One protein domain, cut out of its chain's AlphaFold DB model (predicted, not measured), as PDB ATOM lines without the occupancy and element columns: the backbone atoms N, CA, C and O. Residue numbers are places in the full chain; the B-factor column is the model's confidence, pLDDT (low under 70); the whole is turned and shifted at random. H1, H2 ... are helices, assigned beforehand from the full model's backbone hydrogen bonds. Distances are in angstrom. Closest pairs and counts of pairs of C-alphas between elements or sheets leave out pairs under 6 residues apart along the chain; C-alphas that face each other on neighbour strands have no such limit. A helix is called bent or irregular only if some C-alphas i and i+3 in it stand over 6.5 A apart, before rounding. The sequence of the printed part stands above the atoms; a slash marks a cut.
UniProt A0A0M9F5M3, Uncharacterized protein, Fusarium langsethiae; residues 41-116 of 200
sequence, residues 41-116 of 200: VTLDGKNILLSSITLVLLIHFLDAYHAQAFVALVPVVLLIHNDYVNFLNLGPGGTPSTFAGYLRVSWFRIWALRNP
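Overview. This is residues 41 to 116 of the 200 residues of an uncharacterized protein of Fusarium langsethiae (UniProt A0A0M9F5M3). Two helices, H1 and the longer H2, make an open V joined at residues 62 and 63; at the far end of H2 the chain loops through residues 90 to 98 into a third helix, H3, set about perpendicular to H2's second arm. H2 is bent but runs nearly straight along the length of this elongated outline, and contacts between the helices are few. The printed part has 76 residues, with three named helices in the order H1, H2, H3 and no named strand: all helix. It is only just extended, close to loose, with a radius of gyration of the C-alphas of 17.2 A and spans of 47 by 28 by 24 A.

Along the chain. H1, residues 45 to 61, begins with C-alpha 45 at (121.506, 130.316, 112.900) and measures 24.4 A. H2, residues 64 to 89, was assigned as one helix by its hydrogen bonds but is bent, with C-alphas 72 and 75 6.5 A apart. Its arms are H2a, residues 64 to 72, 12.2 A, and H2b, residues 75 to 89, 20.8 A. H3, residues 99 to 111, measures 19.2 A and ends with C-alpha 111 at (92.508, 151.600, 132.909).

Arrangement. H1 and H2a are close but not clearly touching, their closest C-alphas, of Leu 58 and Ala 67, 5.7 A apart. They run opposite ways at a shallow tilt of 27 degrees. H2a and H2b stand at a shallow tilt of 26 degrees. H2b, with residues 84 to 87 alone, and H3, with residues 99 to 102 alone, only just touch, with 3 pairs of C-alphas within 8 A; the closest are those of Tyr 84 and Tyr 102, 6.7 A. Their lines are about perpendicular, at 78 degrees. H1 is apart from H2b and H3, and H2a from H3. Every O i to N i+4 pair is within hydrogen-bond range in H1, H2a and H2b, and 7 of 9 in H3.

Size, cuts and confidence. The C-alphas farthest apart, of His 60 and Pro 116, are 49.2 A apart. Residues 44 to 50, 72 to 77 and 107 to 116 stand free. The printed part has no cut; the link from H1 to H2 is tight and that from H2 to H3 short. Mean pLDDT of the printed part is 88.4, and no printed residue is under 70.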
ATOM      1  N   VAL A  41     112.019 134.523 121.805       79.00
ATOM      2  CA  VAL A  41     112.703 134.878 120.564       79.00
ATOM      3  C   VAL A  41     113.661 133.739 120.272       79.00
ATOM      4  O   VAL A  41     114.685 133.593 120.937       79.00
ATOM      5  N   THR A  42     113.306 132.893 119.312       83.94
ATOM      6  CA  THR A  42     114.193 131.828 118.851       83.94
ATOM      7  C   THR A  42     115.144 132.405 117.808       83.94
ATOM      8  O   THR A  42     114.774 132.721 116.676       83.94
ATOM      9  N   LEU A  43     116.401 132.591 118.205       84.88
ATOM     10  CA  LEU A  43     117.458 132.990 117.285       84.88
ATOM     11  C   LEU A  43     117.995 131.745 116.571       84.88
ATOM     12  O   LEU A  43     118.880 131.058 117.070       84.88
ATOM     13  N   ASP A  44     117.432 131.451 115.399       91.12
ATOM     14  CA  ASP A  44     117.979 130.448 114.482       91.12
ATOM     15  C   ASP A  44     119.311 130.929 113.867       91.12
ATOM     16  O   ASP A  44     119.552 132.135 113.751       91.12
ATOM     17  N   GLY A  45     120.168 130.009 113.421       90.75
ATOM     18  CA  GLY A  45     121.506 130.316 112.900       90.75
ATOM     19  C   GLY A  45     121.487 131.335 111.757       90.75
ATOM     20  O   GLY A  45     122.286 132.272 111.737       90.75
ATOM     21  N   LYS A  46     120.515 131.225 110.843       91.88
ATOM     22  CA  LYS A  46     120.327 132.196 109.751       91.88
ATOM     23  C   LYS A  46     119.908 133.575 110.267       91.88
ATOM     24  O   LYS A  46     120.407 134.583 109.777       91.88
ATOM     25  N   ASN A  47     119.035 133.622 111.273       89.50
ATOM     26  CA  ASN A  47     118.546 134.869 111.865       89.50
ATOM     27  C   ASN A  47     119.637 135.575 112.678       89.50
ATOM     28  O   ASN A  47     119.706 136.802 112.663       89.50
ATOM     29  N   ILE A  48     120.527 134.826 113.335       92.31
ATOM     30  CA  ILE A  48     121.715 135.371 114.012       92.31
ATOM     31  C   ILE A  48     122.646 136.027 112.989       92.31
ATOM     32  O   ILE A  48     123.042 137.181 113.153       92.31
ATOM     33  N   LEU A  49     122.964 135.319 111.902       94.31
ATOM     34  CA  LEU A  49     123.831 135.861 110.854       94.31
ATOM     35  C   LEU A  49     123.210 137.096 110.193       94.31
ATOM     36  O   LEU A  49     123.879 138.114 110.048       94.31
ATOM     37  N   LEU A  50     121.920 137.053 109.860       93.75
ATOM     38  CA  LEU A  50     121.248 138.195 109.246       93.75
ATOM     39  C   LEU A  50     121.183 139.397 110.199       93.75
ATOM     40  O   LEU A  50     121.572 140.493 109.811       93.75
ATOM     41  N   SER A  51     120.763 139.196 111.452       92.19
ATOM     42  CA  SER A  51     120.668 140.279 112.444       92.19
ATOM     43  C   SER A  51     122.025 140.902 112.773       92.19
ATOM     44  O   SER A  51     122.111 142.121 112.901       92.19
ATOM     45  N   SER A  52     123.095 140.104 112.842       92.88
ATOM     46  CA  SER A  52     124.456 140.616 113.049       92.88
ATOM     47  C   SER A  52     124.961 141.437 111.859       92.88
ATOM     48  O   SER A  52     125.471 142.536 112.068       92.88
ATOM     49  N   ILE A  53     124.749 140.982 110.618       95.31
ATOM     50  CA  ILE A  53     125.080 141.768 109.416       95.31
ATOM     51  C   ILE A  53     124.273 143.069 109.393       95.31
ATOM     52  O   ILE A  53     124.842 144.139 109.184       95.31
ATOM     53  N   THR A  54     122.963 143.007 109.648       93.62
ATOM     54  CA  THR A  54     122.106 144.200 109.704       93.62
ATOM     55  C   THR A  54     122.577 145.181 110.776       93.62
ATOM     56  O   THR A  54     122.627 146.376 110.505       93.62
ATOM     57  N   LEU A  55     122.974 144.700 111.956       93.06
ATOM     58  CA  LEU A  55     123.500 145.544 113.029       93.06
ATOM     59  C   LEU A  55     124.808 146.238 112.621       93.06
ATOM     60  O   LEU A  55     124.953 147.438 112.835       93.06
ATOM     61  N   VAL A  56     125.739 145.506 112.003       94.06
ATOM     62  CA  VAL A  56     127.012 146.066 111.515       94.06
ATOM     63  C   VAL A  56     126.764 147.136 110.449       94.06
ATOM     64  O   VAL A  56     127.360 148.210 110.511       94.06
ATOM     65  N   LEU A  57     125.848 146.888 109.510       93.56
ATOM     66  CA  LEU A  57     125.458 147.877 108.502       93.56
ATOM     67  C   LEU A  57     124.809 149.111 109.146       93.56
ATOM     68  O   LEU A  57     125.152 150.236 108.800       93.56
ATOM     69  N   LEU A  58     123.914 148.917 110.116       92.19
ATOM     70  CA  LEU A  58     123.248 150.009 110.824       92.19
ATOM     71  C   LEU A  58     124.256 150.921 111.541       92.19
ATOM     72  O   LEU A  58     124.116 152.136 111.499       92.19
ATOM     73  N   ILE A  59     125.285 150.350 112.168       90.44
ATOM     74  CA  ILE A  59     126.317 151.120 112.877       90.44
ATOM     75  C   ILE A  59     127.238 151.865 111.900       90.44
ATOM     76  O   ILE A  59     127.694 152.961 112.210       90.44
ATOM     77  N   HIS A  60     127.526 151.286 110.731       91.62
ATOM     78  CA  HIS A  60     128.442 151.894 109.762       91.62
ATOM     79  C   HIS A  60     127.803 152.959 108.870       91.62
ATOM     80  O   HIS A  60     128.490 153.901 108.479       91.62
ATOM     81  N   PHE A  61     126.527 152.802 108.515       93.06
ATOM     82  CA  PHE A  61     125.856 153.670 107.543       93.06
ATOM     83  C   PHE A  61     124.909 154.693 108.175       93.06
ATOM     84  O   PHE A  61     124.489 155.623 107.488       93.06
ATOM     85  N   LEU A  62     124.561 154.539 109.455       92.69
ATOM     86  CA  LEU A  62     123.639 155.422 110.159       92.69
ATOM     87  C   LEU A  62     124.354 156.168 111.287       92.69
ATOM     88  O   LEU A  62     125.180 155.603 111.999       92.69
ATOM     89  N   ASP A  63     123.980 157.431 111.491       91.56
ATOM     90  CA  ASP A  63     124.443 158.202 112.642       91.56
ATOM     91  C   ASP A  63     124.131 157.472 113.956       91.56
ATOM     92  O   ASP A  63     123.064 156.866 114.116       91.56
ATOM     93  N   ALA A  64     125.035 157.600 114.929       91.25
ATOM     94  CA  ALA A  64     124.986 156.861 116.191       91.25
ATOM     95  C   ALA A  64     123.629 156.967 116.909       91.25
ATOM     96  O   ALA A  64     123.116 155.962 117.400       91.25
ATOM     97  N   TYR A  65     123.010 158.152 116.918       92.75
ATOM     98  CA  TYR A  65     121.697 158.368 117.534       92.75
ATOM     99  C   TYR A  65     120.582 157.560 116.858       92.75
ATOM    100  O   TYR A  65     119.742 156.970 117.537       92.75
ATOM    101  N   HIS A  66     120.586 157.493 115.525       90.56
ATOM    102  CA  HIS A  66     119.587 156.743 114.768       90.56
ATOM    103  C   HIS A  66     119.799 155.238 114.940       90.56
ATOM    104  O   HIS A  66     118.842 154.512 115.208       90.56
ATOM    105  N   ALA A  67     121.049 154.770 114.865       91.31
ATOM    106  CA  ALA A  67     121.380 153.365 115.090       91.31
ATOM    107  C   ALA A  67     120.954 152.901 116.497       91.31
ATOM    108  O   ALA A  67     120.312 151.859 116.639       91.31
ATOM    109  N   GLN A  68     121.224 153.707 117.529       91.62
ATOM    110  CA  GLN A  68     120.776 153.443 118.902       91.62
ATOM    111  C   GLN A  68     119.249 153.389 119.014       91.62
ATOM    112  O   GLN A  68     118.715 152.466 119.630       91.62
ATOM    113  N   ALA A  69     118.540 154.341 118.398       92.88
ATOM    114  CA  ALA A  69     117.081 154.365 118.409       92.88
ATOM    115  C   ALA A  69     116.482 153.106 117.761       92.88
ATOM    116  O   ALA A  69     115.565 152.511 118.324       92.88
ATOM    117  N   PHE A  70     117.028 152.649 116.629       92.50
ATOM    118  CA  PHE A  70     116.588 151.410 115.981       92.50
ATOM    119  C   PHE A  70     116.820 150.183 116.862       92.50
ATOM    120  O   PHE A  70     115.902 149.384 117.033       92.50
ATOM    121  N   VAL A  71     118.002 150.051 117.472       91.75
ATOM    122  CA  VAL A  71     118.301 148.937 118.387       91.75
ATOM    123  C   VAL A  71     117.345 148.935 119.584       91.75
ATOM    124  O   VAL A  71     116.853 147.874 119.967       91.75
ATOM    125  N   ALA A  72     117.021 150.107 120.137       92.31
ATOM    126  CA  ALA A  72     116.053 150.241 121.226       92.31
ATOM    127  C   ALA A  72     114.602 149.957 120.788       92.31
ATOM    128  O   ALA A  72     113.805 149.458 121.584       92.31
ATOM    129  N   LEU A  73     114.249 150.237 119.529       94.31
ATOM    130  CA  LEU A  73     112.914 149.997 118.974       94.31
ATOM    131  C   LEU A  73     112.623 148.501 118.769       94.31
ATOM    132  O   LEU A  73     111.490 148.067 118.970       94.31
ATOM    133  N   VAL A  74     113.627 147.702 118.392       91.38
ATOM    134  CA  VAL A  74     113.471 146.259 118.120       91.38
ATOM    135  C   VAL A  74     112.729 145.504 119.237       91.38
ATOM    136  O   VAL A  74     111.714 144.875 118.930       91.38
ATOM    137  N   PRO A  75     113.142 145.553 120.522       91.06
ATOM    138  CA  PRO A  75     112.428 144.842 121.583       91.06
ATOM    139  C   PRO A  75     110.994 145.351 121.772       91.06
ATOM    140  O   PRO A  75     110.104 144.551 122.049       91.06
ATOM    141  N   VAL A  76     110.737 146.647 121.567       92.31
ATOM    142  CA  VAL A  76     109.382 147.221 121.653       92.31
ATOM    143  C   VAL A  76     108.478 146.632 120.569       92.31
ATOM    144  O   VAL A  76     107.359 146.212 120.857       92.31
ATOM    145  N   VAL A  77     108.971 146.540 119.334       92.56
ATOM    146  CA  VAL A  77     108.223 145.949 118.215       92.56
ATOM    147  C   VAL A  77     107.956 144.464 118.455       92.56
ATOM    148  O   VAL A  77     106.838 144.005 118.223       92.56
ATOM    149  N   LEU A  78     108.939 143.718 118.968       91.25
ATOM    150  CA  LEU A  78     108.761 142.304 119.309       91.25
ATOM    151  C   LEU A  78     107.722 142.102 120.419       91.25
ATOM    152  O   LEU A  78     106.901 141.190 120.320       91.25
ATOM    153  N   LEU A  79     107.711 142.969 121.436       90.81
ATOM    154  CA  LEU A  79     106.704 142.947 122.499       90.81
ATOM    155  C   LEU A  79     105.301 143.218 121.950       90.81
ATOM    156  O   LEU A  79     104.384 142.457 122.248       90.81
ATOM    157  N   ILE A  80     105.135 144.248 121.114       92.50
ATOM    158  CA  ILE A  80     103.842 144.568 120.488       92.50
ATOM    159  C   ILE A  80     103.385 143.421 119.584       92.50
ATOM    160  O   ILE A  80     102.216 143.049 119.611       92.50
ATOM    161  N   HIS A  81     104.293 142.836 118.800       91.94
ATOM    162  CA  HIS A  81     103.967 141.713 117.928       91.94
ATOM    163  C   HIS A  81     103.510 140.488 118.728       91.94
ATOM    164  O   HIS A  81     102.465 139.916 118.424       91.94
ATOM    165  N   ASN A  82     104.245 140.112 119.778       90.88
ATOM    166  CA  ASN A  82     103.874 138.993 120.641       90.88
ATOM    167  C   ASN A  82     102.536 139.246 121.358       90.88
ATOM    168  O   ASN A  82     101.681 138.364 121.395       90.88
ATOM    169  N   ASP A  83     102.319 140.455 121.873       89.50
ATOM    170  CA  ASP A  83     101.063 140.844 122.519       89.50
ATOM    171  C   ASP A  83      99.886 140.865 121.526       89.50
ATOM    172  O   ASP A  83      98.784 140.430 121.860       89.50
ATOM    173  N   TYR A  84     100.120 141.275 120.275       89.94
ATOM    174  CA  TYR A  84      99.125 141.214 119.203       89.94
ATOM    175  C   TYR A  84      98.776 139.774 118.806       89.94
ATOM    176  O   TYR A  84      97.601 139.446 118.653       89.94
ATOM    177  N   VAL A  85      99.768 138.887 118.685       88.88
ATOM    178  CA  VAL A  85      99.533 137.455 118.435       88.88
ATOM    179  C   VAL A  85      98.755 136.834 119.594       88.88
ATOM    180  O   VAL A  85      97.770 136.137 119.364       88.88
ATOM    181  N   ASN A  86      99.118 137.158 120.836       86.38
ATOM    182  CA  ASN A  86      98.361 136.753 122.015       86.38
ATOM    183  C   ASN A  86      96.908 137.251 121.956       86.38
ATOM    184  O   ASN A  86      96.000 136.483 122.252       86.38
ATOM    185  N   PHE A  87      96.673 138.489 121.511       85.81
ATOM    186  CA  PHE A  87      95.327 139.026 121.294       85.81
ATOM    187  C   PHE A  87      94.533 138.243 120.236       85.81
ATOM    188  O   PHE A  87      93.348 137.981 120.445       85.81
ATOM    189  N   LEU A  88      95.161 137.843 119.127       86.06
ATOM    190  CA  LEU A  88      94.517 137.014 118.101       86.06
ATOM    191  C   LEU A  88      94.205 135.601 118.613       86.06
ATOM    192  O   LEU A  88      93.124 135.075 118.345       86.06
ATOM    193  N   ASN A  89      95.115 135.017 119.396       82.31
ATOM    194  CA  ASN A  89      94.969 133.679 119.975       82.31
ATOM    195  C   ASN A  89      93.814 133.571 120.982       82.31
ATOM    196  O   ASN A  89      93.399 132.463 121.310       82.31
ATOM    197  N   LEU A  90      93.250 134.692 121.449       77.81
ATOM    198  CA  LEU A  90      92.072 134.680 122.320       77.81
ATOM    199  C   LEU A  90      90.803 134.129 121.626       77.81
ATOM    200  O   LEU A  90      89.828 133.875 122.328       77.81
ATOM    201  N   GLY A  91      90.777 133.943 120.295       73.00
ATOM    202  CA  GLY A  91      89.633 133.402 119.516       73.00
ATOM    203  C   GLY A  91      88.815 134.492 118.800       73.00
ATOM    204  O   GLY A  91      89.346 135.589 118.727       73.00
ATOM    205  N   PRO A  92      87.551 134.279 118.325       70.12
ATOM    206  CA  PRO A  92      86.513 135.264 117.861       70.12
ATOM    207  C   PRO A  92      85.523 135.793 118.957       70.12
ATOM    208  O   PRO A  92      85.025 135.013 119.753       70.12
ATOM    209  N   GLY A  93      85.255 137.103 119.087       71.69
ATOM    210  CA  GLY A  93      84.536 137.677 120.248       71.69
ATOM    211  C   GLY A  93      83.990 139.085 120.026       71.69
ATOM    212  O   GLY A  93      83.916 139.543 118.895       71.69
ATOM    213  N   GLY A  94      83.641 139.799 121.104       71.75
ATOM    214  CA  GLY A  94      82.997 141.122 121.007       71.75
ATOM    215  C   GLY A  94      83.859 142.241 120.398       71.75
ATOM    216  O   GLY A  94      83.322 143.201 119.852       71.75
ATOM    217  N   THR A  95      85.191 142.141 120.461       82.94
ATOM    218  CA  THR A  95      86.104 143.058 119.758       82.94
ATOM    219  C   THR A  95      86.538 142.459 118.416       82.94
ATOM    220  O   THR A  95      86.869 141.277 118.359       82.94
ATOM    221  N   PRO A  96      86.588 143.222 117.313       86.00
ATOM    222  CA  PRO A  96      87.085 142.682 116.049       86.00
ATOM    223  C   PRO A  96      88.556 142.265 116.198       86.00
ATOM    224  O   PRO A  96      89.342 142.984 116.815       86.00
ATOM    225  N   SER A  97      88.943 141.115 115.640       86.62
ATOM    226  CA  SER A  97      90.328 140.606 115.619       86.62
ATOM    227  C   SER A  97      91.184 141.345 114.581       86.62
ATOM    228  O   SER A  97      91.823 140.742 113.722       86.62
ATOM    229  N   THR A  98      91.138 142.673 114.621       91.06
ATOM    230  CA  THR A  98      91.910 143.577 113.768       91.06
ATOM    231  C   THR A  98      92.878 144.379 114.625       91.06
ATOM    232  O   THR A  98      92.716 144.488 115.843       91.06
ATOM    233  N   PHE A  99      93.860 145.014 113.989       91.75
ATOM    234  CA  PHE A  99      94.796 145.889 114.692       91.75
ATOM    235  C   PHE A  99      94.096 147.061 115.407       91.75
ATOM    236  O   PHE A  99      94.457 147.418 116.525       91.75
ATOM    237  N   ALA A 100      93.029 147.615 114.822       92.44
ATOM    238  CA  ALA A 100      92.220 148.641 115.482       92.44
ATOM    239  C   ALA A 100      91.533 148.110 116.756       92.44
ATOM    240  O   ALA A 100      91.478 148.803 117.775       92.44
ATOM    241  N   GLY A 101      91.044 146.865 116.721       89.75
ATOM    242  CA  GLY A 101      90.502 146.185 117.897       89.75
ATOM    243  C   GLY A 101      91.558 145.975 118.982       89.75
ATOM    244  O   GLY A 101      91.284 146.253 120.150       89.75
ATOM    245  N   TYR A 102      92.769 145.573 118.591       90.44
ATOM    246  CA  TYR A 102      93.919 145.460 119.489       90.44
ATOM    247  C   TYR A 102      94.220 146.786 120.195       90.44
ATOM    248  O   TYR A 102      94.221 146.828 121.422       90.44
ATOM    249  N   LEU A 103      94.380 147.883 119.447       92.56
ATOM    250  CA  LEU A 103      94.656 149.203 120.027       92.56
ATOM    251  C   LEU A 103      93.563 149.645 121.005       92.56
ATOM    252  O   LEU A 103      93.866 150.168 122.076       92.56
ATOM    253  N   ARG A 104      92.293 149.390 120.672       90.50
ATOM    254  CA  ARG A 104      91.161 149.698 121.552       90.50
ATOM    255  C   ARG A 104      91.230 148.916 122.867       90.50
ATOM    256  O   ARG A 104      90.993 149.490 123.927       90.50
ATOM    257  N   VAL A 105      91.564 147.627 122.820       88.06
ATOM    258  CA  VAL A 105      91.737 146.808 124.033       88.06
ATOM    259  C   VAL A 105      92.968 147.249 124.819       88.06
ATOM    260  O   VAL A 105      92.881 147.381 126.038       88.06
ATOM    261  N   SER A 106      94.085 147.537 124.153       89.62
ATOM    262  CA  SER A 106      95.305 148.053 124.783       89.62
ATOM    263  C   SER A 106      95.077 149.393 125.478       89.62
ATOM    264  O   SER A 106      95.597 149.610 126.567       89.62
ATOM    265  N   TRP A 107      94.223 150.253 124.922       90.75
ATOM    266  CA  TRP A 107      93.786 151.469 125.600       90.75
ATOM    267  C   TRP A 107      93.029 151.160 126.896       90.75
ATOM    268  O   TRP A 107      93.366 151.696 127.947       90.75
ATOM    269  N   PHE A 108      92.058 150.241 126.864       87.81
ATOM    270  CA  PHE A 108      91.356 149.815 128.081       87.81
ATOM    271  C   PHE A 108      92.284 149.128 129.094       87.81
ATOM    272  O   PHE A 108      92.052 149.251 130.295       87.81
ATOM    273  N   ARG A 109      93.366 148.474 128.641       85.31
ATOM    274  CA  ARG A 109      94.399 147.857 129.501       85.31
ATOM    275  C   ARG A 109      95.081 148.821 130.444       85.31
ATOM    276  O   ARG A 109      95.412 148.420 131.555       85.31
ATOM    277  N   ILE A 110      95.201 150.079 130.055       87.75
ATOM    278  CA  ILE A 110      95.780 151.120 130.907       87.75
ATOM    279  C   ILE A 110      94.848 151.451 132.088       87.75
ATOM    280  O   ILE A 110      95.321 151.833 133.155       87.75
ATOM    281  N   TRP A 111      93.537 151.247 131.926       86.00
ATOM    282  CA  TRP A 111      92.508 151.600 132.909       86.00
ATOM    283  C   TRP A 111      91.977 150.413 133.719       86.00
ATOM    284  O   TRP A 111      91.113 150.599 134.576       86.00
ATOM    285  N   ALA A 112      92.445 149.190 133.462       82.06
ATOM    286  CA  ALA A 112      91.988 148.037 134.225       82.06
ATOM    287  C   ALA A 112      92.529 148.011 135.653       82.06
ATOM    288  O   ALA A 112      93.641 148.448 135.952       82.06
ATOM    289  N   LEU A 113      91.725 147.402 136.526       76.50
ATOM    290  CA  LEU A 113      92.120 147.042 137.879       76.50
ATOM    291  C   LEU A 113      93.374 146.161 137.836       76.50
ATOM    292  O   LEU A 113      93.398 145.135 137.158       76.50
ATOM    293  N   ARG A 114      94.400 146.550 138.602       76.31
ATOM    294  CA  ARG A 114      95.654 145.787 138.725       76.31
ATOM    295  C   ARG A 114      95.428 144.387 139.291       76.31
ATOM    296  O   ARG A 114      96.101 143.458 138.861       76.31
ATOM    297  N   ASN A 115      94.494 144.247 140.234       79.81
ATOM    298  CA  ASN A 115      94.081 142.957 140.770       79.81
ATOM    299  C   ASN A 115      92.559 142.787 140.622       79.81
ATOM    300  O   ASN A 115      91.810 143.467 141.319       79.81
ATOM    301  N   PRO A 116      92.080 141.888 139.743       76.38
ATOM    302  CA  PRO A 116      90.651 141.628 139.581       76.38
ATOM    303  C   PRO A 116      90.038 140.825 140.742       76.38
ATOM    304  O   PRO A 116      88.815 140.691 140.804       76.38
TER     305      PRO A 116